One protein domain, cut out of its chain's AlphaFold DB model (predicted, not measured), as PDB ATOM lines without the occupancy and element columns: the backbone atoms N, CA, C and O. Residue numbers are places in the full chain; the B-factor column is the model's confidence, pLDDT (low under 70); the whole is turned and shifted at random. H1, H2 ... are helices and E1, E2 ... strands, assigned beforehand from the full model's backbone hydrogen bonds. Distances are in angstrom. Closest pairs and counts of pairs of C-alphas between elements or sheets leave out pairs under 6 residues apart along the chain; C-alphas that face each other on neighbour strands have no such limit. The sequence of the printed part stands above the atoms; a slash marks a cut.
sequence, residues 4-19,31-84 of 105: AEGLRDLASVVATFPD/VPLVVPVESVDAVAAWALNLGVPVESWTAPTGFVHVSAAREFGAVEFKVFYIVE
ATOM      1  N   ALA A   4     184.030 135.710 164.333       55.19
ATOM      2  CA  ALA A   4     183.034 135.391 165.346       55.19
ATOM      3  C   ALA A   4     183.620 134.582 166.518       55.19
ATOM      4  O   ALA A   4     183.158 134.732 167.645       55.19
ATOM      5  N   GLU A   5     184.635 133.751 166.277       61.62
ATOM      6  CA  GLU A   5     185.352 133.007 167.321       61.62
ATOM      7  C   GLU A   5     186.245 133.945 168.139       61.62
ATOM      8  O   GLU A   5     186.132 133.971 169.358       61.62
ATOM      9  N   GLY A   6     187.012 134.823 167.484       63.38
ATOM     10  CA  GLY A   6     187.812 135.842 168.178       63.38
ATOM     11  C   GLY A   6     186.970 136.848 168.974       63.38
ATOM     12  O   GLY A   6     187.362 137.265 170.063       63.38
ATOM     13  N   LEU A   7     185.785 137.213 168.470       64.56
ATOM     14  CA  LEU A   7     184.821 138.028 169.212       64.56
ATOM     15  C   LEU A   7     184.171 137.269 170.359       64.56
ATOM     16  O   LEU A   7     183.930 137.871 171.398       64.56
ATOM     17  N   ARG A   8     183.887 135.974 170.196       58.88
ATOM     18  CA  ARG A   8     183.387 135.135 171.287       58.88
ATOM     19  C   ARG A   8     184.439 135.000 172.381       58.88
ATOM     20  O   ARG A   8     184.076 135.108 173.543       58.88
ATOM     21  N   ASP A   9     185.709 134.845 172.027       63.72
ATOM     22  CA  ASP A   9     186.811 134.808 172.986       63.72
ATOM     23  C   ASP A   9     186.956 136.154 173.699       63.72
ATOM     24  O   ASP A   9     186.981 136.190 174.925       63.72
ATOM     25  N   LEU A  10     186.938 137.278 172.973       60.50
ATOM     26  CA  LEU A  10     186.940 138.612 173.581       60.50
ATOM     27  C   LEU A  10     185.708 138.844 174.468       60.50
ATOM     28  O   LEU A  10     185.843 139.364 175.570       60.50
ATOM     29  N   ALA A  11     184.518 138.433 174.023       56.62
ATOM     30  CA  ALA A  11     183.289 138.508 174.806       56.62
ATOM     31  C   ALA A  11     183.381 137.612 176.039       56.62
ATOM     32  O   ALA A  11     182.939 138.028 177.095       56.62
ATOM     33  N   SER A  12     184.007 136.437 175.943       53.72
ATOM     34  CA  SER A  12     184.268 135.562 177.083       53.72
ATOM     35  C   SER A  12     185.268 136.182 178.052       53.72
ATOM     36  O   SER A  12     185.061 136.056 179.244       53.72
ATOM     37  N   VAL A  13     186.272 136.928 177.573       56.97
ATOM     38  CA  VAL A  13     187.242 137.664 178.401       56.97
ATOM     39  C   VAL A  13     186.586 138.861 179.100       56.97
ATOM     40  O   VAL A  13     186.796 139.071 180.294       56.97
ATOM     41  N   VAL A  14     185.755 139.621 178.381       50.84
ATOM     42  CA  VAL A  14     184.977 140.751 178.922       50.84
ATOM     43  C   VAL A  14     183.861 140.262 179.858       50.84
ATOM     44  O   VAL A  14     183.564 140.925 180.849       50.84
ATOM     45  N   ALA A  15     183.274 139.094 179.577       48.34
ATOM     46  CA  ALA A  15     182.249 138.441 180.387       48.34
ATOM     47  C   ALA A  15     182.819 137.501 181.460       48.34
ATOM     48  O   ALA A  15     182.060 137.077 182.324       48.34
ATOM     49  N   THR A  16     184.131 137.227 181.497       44.88
ATOM     50  CA  THR A  16     184.801 136.643 182.669       44.88
ATOM     51  C   THR A  16     184.945 137.702 183.754       44.88
ATOM     52  O   THR A  16     186.032 138.108 184.155       44.88
ATOM     53  N   PHE A  17     183.801 138.096 184.293       43.09
ATOM     54  CA  PHE A  17     183.632 138.146 185.728       43.09
ATOM     55  C   PHE A  17     182.727 136.968 186.112       43.09
ATOM     56  O   PHE A  17     181.777 136.644 185.413       43.09
ATOM     57  N   PRO A  18     183.103 136.226 187.150       44.69
ATOM     58  CA  PRO A  18     183.454 134.829 187.011       44.69
ATOM     59  C   PRO A  18     182.287 133.910 187.350       44.69
ATOM     60  O   PRO A  18     181.588 134.132 188.339       44.69
ATOM     61  N   ASP A  19     182.267 132.750 186.700       47.06
ATOM     62  CA  ASP A  19     181.585 131.529 187.156       47.06
ATOM     63  C   ASP A  19     182.058 131.053 188.564       47.06
ATOM     64  O   ASP A  19     181.716 129.968 189.023       47.06
ATOM     65  N   VAL A  31     176.292 144.815 177.606       78.00
ATOM     66  CA  VAL A  31     177.327 145.847 177.499       78.00
ATOM     67  C   VAL A  31     177.693 146.022 176.021       78.00
ATOM     68  O   VAL A  31     178.148 145.055 175.408       78.00
ATOM     69  N   PRO A  32     177.537 147.222 175.430       79.94
ATOM     70  CA  PRO A  32     177.856 147.429 174.025       79.94
ATOM     71  C   PRO A  32     179.370 147.567 173.818       79.94
ATOM     72  O   PRO A  32     180.003 148.500 174.317       79.94
ATOM     73  N   LEU A  33     179.953 146.667 173.029       81.56
ATOM     74  CA  LEU A  33     181.280 146.807 172.441       81.56
ATOM     75  C   LEU A  33     181.127 147.421 171.049       81.56
ATOM     76  O   LEU A  33     180.728 146.751 170.095       81.56
ATOM     77  N   VAL A  34     181.433 148.714 170.950       83.00
ATOM     78  CA  VAL A  34     181.202 149.501 169.739       83.00
ATOM     79  C   VAL A  34     182.489 149.639 168.927       83.00
ATOM     80  O   VAL A  34     183.491 150.149 169.425       83.00
ATOM     81  N   VAL A  35     182.444 149.233 167.658       82.88
ATOM     82  CA  VAL A  35     183.561 149.319 166.711       82.88
ATOM     83  C   VAL A  35     183.215 150.295 165.581       82.88
ATOM     84  O   VAL A  35     182.349 149.987 164.754       82.88
ATOM     85  N   PRO A  36     183.865 151.470 165.516       83.62
ATOM     86  CA  PRO A  36     183.776 152.333 164.348       83.62
ATOM     87  C   PRO A  36     184.564 151.714 163.188       83.62
ATOM     88  O   PRO A  36     185.662 151.193 163.385       83.62
ATOM     89  N   VAL A  37     184.018 151.782 161.977       86.44
ATOM     90  CA  VAL A  37     184.708 151.349 160.750       86.44
ATOM     91  C   VAL A  37     184.797 152.483 159.740       86.44
ATOM     92  O   VAL A  37     184.225 153.547 159.939       86.44
ATOM     93  N   GLU A  38     185.545 152.268 158.662       86.75
ATOM     94  CA  GLU A  38     185.898 153.325 157.708       86.75
ATOM     95  C   GLU A  38     184.912 153.452 156.536       86.75
ATOM     96  O   GLU A  38     184.962 154.433 155.794       86.75
ATOM     97  N   SER A  39     184.015 152.477 156.346       90.75
ATOM     98  CA  SER A  39     183.081 152.462 155.216       90.75
ATOM     99  C   SER A  39     181.827 151.619 155.462       90.75
ATOM    100  O   SER A  39     181.781 150.758 156.343       90.75
ATOM    101  N   VAL A  40     180.812 151.827 154.615       91.06
ATOM    102  CA  VAL A  40     179.603 150.984 154.553       91.06
ATOM    103  C   VAL A  40     179.944 149.539 154.172       91.06
ATOM    104  O   VAL A  40     179.398 148.608 154.762       91.06
ATOM    105  N   ASP A  41     180.887 149.336 153.248       91.69
ATOM    106  CA  ASP A  41     181.328 147.995 152.839       91.69
ATOM    107  C   ASP A  41     181.964 147.230 154.003       91.69
ATOM    108  O   ASP A  41     181.745 146.027 154.154       91.69
ATOM    109  N   ALA A  42     182.697 147.929 154.876       84.44
ATOM    110  CA  ALA A  42     183.227 147.333 156.093       84.44
ATOM    111  C   ALA A  42     182.092 146.876 157.022       84.44
ATOM    112  O   ALA A  42     182.139 145.751 157.518       84.44
ATOM    113  N   VAL A  43     181.037 147.682 157.210       89.31
ATOM    114  CA  VAL A  43     179.855 147.261 157.989       89.31
ATOM    115  C   VAL A  43     179.211 146.015 157.376       89.31
ATOM    116  O   VAL A  43     178.896 145.079 158.106       89.31
ATOM    117  N   ALA A  44     179.063 145.958 156.050       90.69
ATOM    118  CA  ALA A  44     178.488 144.804 155.360       90.69
ATOM    119  C   ALA A  44     179.347 143.534 155.513       90.69
ATOM    120  O   ALA A  44     178.812 142.454 155.764       90.69
ATOM    121  N   ALA A  45     180.674 143.655 155.427       88.38
ATOM    122  CA  ALA A  45     181.594 142.544 155.661       88.38
ATOM    123  C   ALA A  45     181.488 142.010 157.100       88.38
ATOM    124  O   ALA A  45     181.431 140.798 157.318       88.38
ATOM    125  N   TRP A  46     181.400 142.905 158.088       87.38
ATOM    126  CA  TRP A  46     181.157 142.523 159.478       87.38
ATOM    127  C   TRP A  46     179.788 141.869 159.666       87.38
ATOM    128  O   TRP A  46     179.708 140.836 160.323       87.38
ATOM    129  N   ALA A  47     178.732 142.403 159.056       88.38
ATOM    130  CA  ALA A  47     177.387 141.834 159.113       88.38
ATOM    131  C   ALA A  47     177.342 140.395 158.574       88.38
ATOM    132  O   ALA A  47     176.751 139.519 159.206       88.38
ATOM    133  N   LEU A  48     178.041 140.128 157.463       87.88
ATOM    134  CA  LEU A  48     178.200 138.784 156.899       87.88
ATOM    135  C   LEU A  48     178.912 137.835 157.870       87.88
ATOM    136  O   LEU A  48     178.407 136.744 158.127       87.88
ATOM    137  N   ASN A  49     180.040 138.259 158.450       86.12
ATOM    138  CA  ASN A  49     180.782 137.454 159.432       86.12
ATOM    139  C   ASN A  49     179.965 137.194 160.706       86.12
ATOM    140  O   ASN A  49     180.039 136.124 161.304       86.12
ATOM    141  N   LEU A  50     179.164 138.173 161.121       83.69
ATOM    142  CA  LEU A  50     178.275 138.069 162.269       83.69
ATOM    143  C   LEU A  50     176.982 137.310 161.944       83.69
ATOM    144  O   LEU A  50     176.281 136.928 162.877       83.69
ATOM    145  N   GLY A  51     176.651 137.064 160.673       88.12
ATOM    146  CA  GLY A  51     175.402 136.419 160.265       88.12
ATOM    147  C   GLY A  51     174.149 137.217 160.643       88.12
ATOM    148  O   GLY A  51     173.136 136.620 161.004       88.12
ATOM    149  N   VAL A  52     174.227 138.550 160.611       91.88
ATOM    150  CA  VAL A  52     173.135 139.474 160.972       91.88
ATOM    151  C   VAL A  52     172.853 140.449 159.826       91.88
ATOM    152  O   VAL A  52     173.730 140.677 158.990       91.88
ATOM    153  N   PRO A  53     171.643 141.029 159.745       95.12
ATOM    154  CA  PRO A  53     171.362 142.063 158.759       95.12
ATOM    155  C   PRO A  53     172.120 143.364 159.060       95.12
ATOM    156  O   PRO A  53     172.486 143.653 160.199       95.12
ATOM    157  N   VAL A  54     172.311 144.170 158.014       95.75
ATOM    158  CA  VAL A  54     172.720 145.572 158.148       95.75
ATOM    159  C   VAL A  54     171.473 146.415 158.397       95.75
ATOM    160  O   VAL A  54     170.489 146.305 157.668       95.75
ATOM    161  N   GLU A  55     171.539 147.289 159.391       96.06
ATOM    162  CA  GLU A  55     170.516 148.282 159.690       96.06
ATOM    163  C   GLU A  55     171.005 149.681 159.322       96.06
ATOM    164  O   GLU A  55     172.186 150.007 159.465       96.06
ATOM    165  N   SER A  56     170.086 150.536 158.870       94.31
ATOM    166  CA  SER A  56     170.393 151.934 158.587       94.31
ATOM    167  C   SER A  56     169.259 152.864 158.979       94.31
ATOM    168  O   SER A  56     168.091 152.542 158.757       94.31
ATOM    169  N   TRP A  57     169.599 154.049 159.475       92.50
ATOM    170  CA  TRP A  57     168.636 155.112 159.745       92.50
ATOM    171  C   TRP A  57     169.242 156.487 159.473       92.50
ATOM    172  O   TRP A  57     170.445 156.702 159.619       92.50
ATOM    173  N   THR A  58     168.393 157.433 159.080       92.69
ATOM    174  CA  THR A  58     168.805 158.806 158.776       92.69
ATOM    175  C   THR A  58     168.471 159.712 159.950       92.69
ATOM    176  O   THR A  58     167.313 159.814 160.358       92.69
ATOM    177  N   ALA A  59     169.484 160.382 160.492       89.56
ATOM    178  CA  ALA A  59     169.307 161.376 161.533       89.56
ATOM    179  C   ALA A  59     168.653 162.652 160.977       89.56
ATOM    180  O   ALA A  59     168.855 162.985 159.807       89.56
ATOM    181  N   PRO A  60     167.940 163.441 161.806       87.19
ATOM    182  CA  PRO A  60     167.381 164.733 161.386       87.19
ATOM    183  C   PRO A  60     168.423 165.709 160.818       87.19
ATOM    184  O   PRO A  60     168.093 166.607 160.052       87.19
ATOM    185  N   THR A  61     169.693 165.524 161.178       86.19
ATOM    186  CA  THR A  61     170.851 166.277 160.681       86.19
ATOM    187  C   THR A  61     171.281 165.885 159.260       86.19
ATOM    188  O   THR A  61     172.191 166.503 158.713       86.19
ATOM    189  N   GLY A  62     170.652 164.869 158.661       86.62
ATOM    190  CA  GLY A  62     170.963 164.348 157.329       86.62
ATOM    191  C   GLY A  62     172.076 163.298 157.298       86.62
ATOM    192  O   GLY A  62     172.359 162.759 156.232       86.62
ATOM    193  N   PHE A  63     172.692 162.984 158.439       88.25
ATOM    194  CA  PHE A  63     173.670 161.900 158.538       88.25
ATOM    195  C   PHE A  63     172.965 160.547 158.460       88.25
ATOM    196  O   PHE A  63     171.908 160.363 159.069       88.25
ATOM    197  N   VAL A  64     173.558 159.591 157.748       90.88
ATOM    198  CA  VAL A  64     173.041 158.219 157.691       90.88
ATOM    199  C   VAL A  64     173.896 157.343 158.588       90.88
ATOM    200  O   VAL A  64     175.098 157.202 158.380       90.88
ATOM    201  N   HIS A  65     173.272 156.749 159.594       93.62
ATOM    202  CA  HIS A  65     173.896 155.759 160.454       93.62
ATOM    203  C   HIS A  65     173.691 154.386 159.831       93.62
ATOM    204  O   HIS A  65     172.560 154.019 159.522       93.62
ATOM    205  N   VAL A  66     174.773 153.632 159.664       94.56
ATOM    206  CA  VAL A  66     174.756 152.260 159.152       94.56
ATOM    207  C   VAL A  66     175.430 151.370 160.185       94.56
ATOM    208  O   VAL A  66     176.537 151.676 160.624       94.56
ATOM    209  N   SER A  67     174.781 150.290 160.607       94.88
ATOM    210  CA  SER A  67     175.319 149.413 161.648       94.88
ATOM    211  C   SER A  67     174.918 147.955 161.487       94.88
ATOM    212  O   SER A  67     173.920 147.637 160.851       94.88
ATOM    213  N   ALA A  68     175.683 147.078 162.123       92.69
ATOM    214  CA  ALA A  68     175.350 145.676 162.323       92.69
ATOM    215  C   ALA A  68     175.654 145.317 163.778       92.69
ATOM    216  O   ALA A  68     176.716 145.684 164.289       92.69
ATOM    217  N   ALA A  69     174.729 144.637 164.451       91.12
ATOM    218  CA  ALA A  69     174.873 144.283 165.856       91.12
ATOM    219  C   ALA A  69     174.514 142.818 166.104       91.12
ATOM    220  O   ALA A  69     173.600 142.276 165.482       91.12
ATOM    221  N   ARG A  70     175.249 142.174 167.013       87.12
ATOM    222  CA  ARG A  70     174.969 140.815 167.478       87.12
ATOM    223  C   ARG A  70     175.251 140.691 168.967       87.12
ATOM    224  O   ARG A  70     176.327 141.051 169.435       87.12
ATOM    225  N   GLU A  71     174.305 140.110 169.688       85.06
ATOM    226  CA  GLU A  71     174.468 139.787 171.101       85.06
ATOM    227  C   GLU A  71     175.209 138.456 171.297       85.06
ATOM    228  O   GLU A  71     174.951 137.453 170.623       85.06
ATOM    229  N   PHE A  72     176.123 138.454 172.265       75.94
ATOM    230  CA  PHE A  72     176.871 137.306 172.761       75.94
ATOM    231  C   PHE A  72     176.741 137.255 174.289       75.94
ATOM    232  O   PHE A  72     177.638 137.659 175.029       75.94
ATOM    233  N   GLY A  73     175.595 136.776 174.777       75.50
ATOM    234  CA  GLY A  73     175.313 136.729 176.213       75.50
ATOM    235  C   GLY A  73     175.183 138.136 176.796       75.50
ATOM    236  O   GLY A  73     174.261 138.862 176.448       75.50
ATOM    237  N   ALA A  74     176.107 138.522 177.678       71.38
ATOM    238  CA  ALA A  74     176.085 139.822 178.353       71.38
ATOM    239  C   ALA A  74     176.743 140.966 177.559       71.38
ATOM    240  O   ALA A  74     176.862 142.075 178.076       71.38
ATOM    241  N   VAL A  75     177.198 140.706 176.331       75.56
ATOM    242  CA  VAL A  75     177.876 141.690 175.478       75.56
ATOM    243  C   VAL A  75     177.113 141.837 174.165       75.56
ATOM    244  O   VAL A  75     176.793 140.843 173.520       75.56
ATOM    245  N   GLU A  76     176.859 143.070 173.738       85.00
ATOM    246  CA  GLU A  76     176.401 143.384 172.382       85.00
ATOM    247  C   GLU A  76     177.608 143.837 171.563       85.00
ATOM    248  O   GLU A  76     178.236 144.843 171.879       85.00
ATOM    249  N   PHE A  77     177.953 143.120 170.498       84.94
ATOM    250  CA  PHE A  77     178.961 143.586 169.556       84.94
ATOM    251  C   PHE A  77     178.296 144.410 168.461       84.94
ATOM    252  O   PHE A  77     177.474 143.879 167.715       84.94
ATOM    253  N   LYS A  78     178.666 145.686 168.343       89.75
ATOM    254  CA  LYS A  78     178.071 146.622 167.388       89.75
ATOM    255  C   LYS A  78     179.137 147.272 166.519       89.75
ATOM    256  O   LYS A  78     179.996 147.997 167.011       89.75
ATOM    257  N   VAL A  79     179.025 147.085 165.213       88.19
ATOM    258  CA  VAL A  79     179.835 147.782 164.210       88.19
ATOM    259  C   VAL A  79     179.018 148.917 163.626       88.19
ATOM    260  O   VAL A  79     177.836 148.723 163.333       88.19
ATOM    261  N   PHE A  80     179.611 150.097 163.452       92.12
ATOM    262  CA  PHE A  80     178.895 151.233 162.878       92.12
ATOM    263  C   PHE A  80     179.770 152.122 161.990       92.12
ATOM    264  O   PHE A  80     180.973 152.268 162.202       92.12
ATOM    265  N   TYR A  81     179.118 152.753 161.019       91.25
ATOM    266  CA  TYR A  81     179.653 153.806 160.169       91.25
ATOM    267  C   TYR A  81     178.637 154.948 160.068       91.25
ATOM    268  O   TYR A  81     177.425 154.716 160.097       91.25
ATOM    269  N   ILE A  82     179.127 156.182 159.951       90.81
ATOM    270  CA  ILE A  82     178.291 157.369 159.763       90.81
ATOM    271  C   ILE A  82     178.635 157.979 158.407       90.81
ATOM    272  O   ILE A  82     179.768 158.389 158.173       90.81
ATOM    273  N   VAL A  83     177.639 158.057 157.530       88.50
ATOM    274  CA  VAL A  83     177.738 158.727 156.233       88.50
ATOM    275  C   VAL A  83     177.383 160.195 156.421       88.50
ATOM    276  O   VAL A  83     176.285 160.528 156.883       88.50
ATOM    277  N   GLU A  84     178.304 161.077 156.045       85.44
ATOM    278  CA  GLU A  84     178.049 162.513 156.047       85.44
ATOM    279  C   GLU A  84     177.110 162.907 154.896       85.44
ATOM    280  O   GLU A  84     177.228 162.380 153.783       85.44
TER     281      GLU A  84
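This is residues 4 to 19 and 31 to 84 of the 105 residues of an uncharacterized protein of Microbacterium sp. 71-23 (UniProt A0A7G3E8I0). H2 packs along one face of a long, twisted sheet, with H1 slantwise at one end of that face. The 70 printed residues, mixed in class, include H1, E1, H2, E2, E3, E4 in two layers; the mixed sheet runs E1, E4, E3, E2. Only just compact, close to loose, the rod spans 46 by 22 by 18 A, radius of gyration of the C-alphas 13.3 A.

H1 and H2, residues 4 to 15 and 40 to 50, are on the same face, with every O i to N i+4 pair within hydrogen-bond range. E2, E3 and E4, residues 55 to 58, 64 to 72 and 75 to 83, make a meander of antiparallel hairpins: N 57 to O 65, 3.0 A; N 70 to O 77, 2.9 A. E1, residues 31 to 36, is parallel to E4: N 33 to O 76, 2.8 A.

Find H1 from C-alpha 4 (183.034, 135.391, 165.346); E4 runs 25.7 A to C-alpha 83 (177.738, 158.727, 156.233).

Residues 20 to 30 are cut out, a 17.8 A gap; residues 4 to 19 have pLDDT under 70.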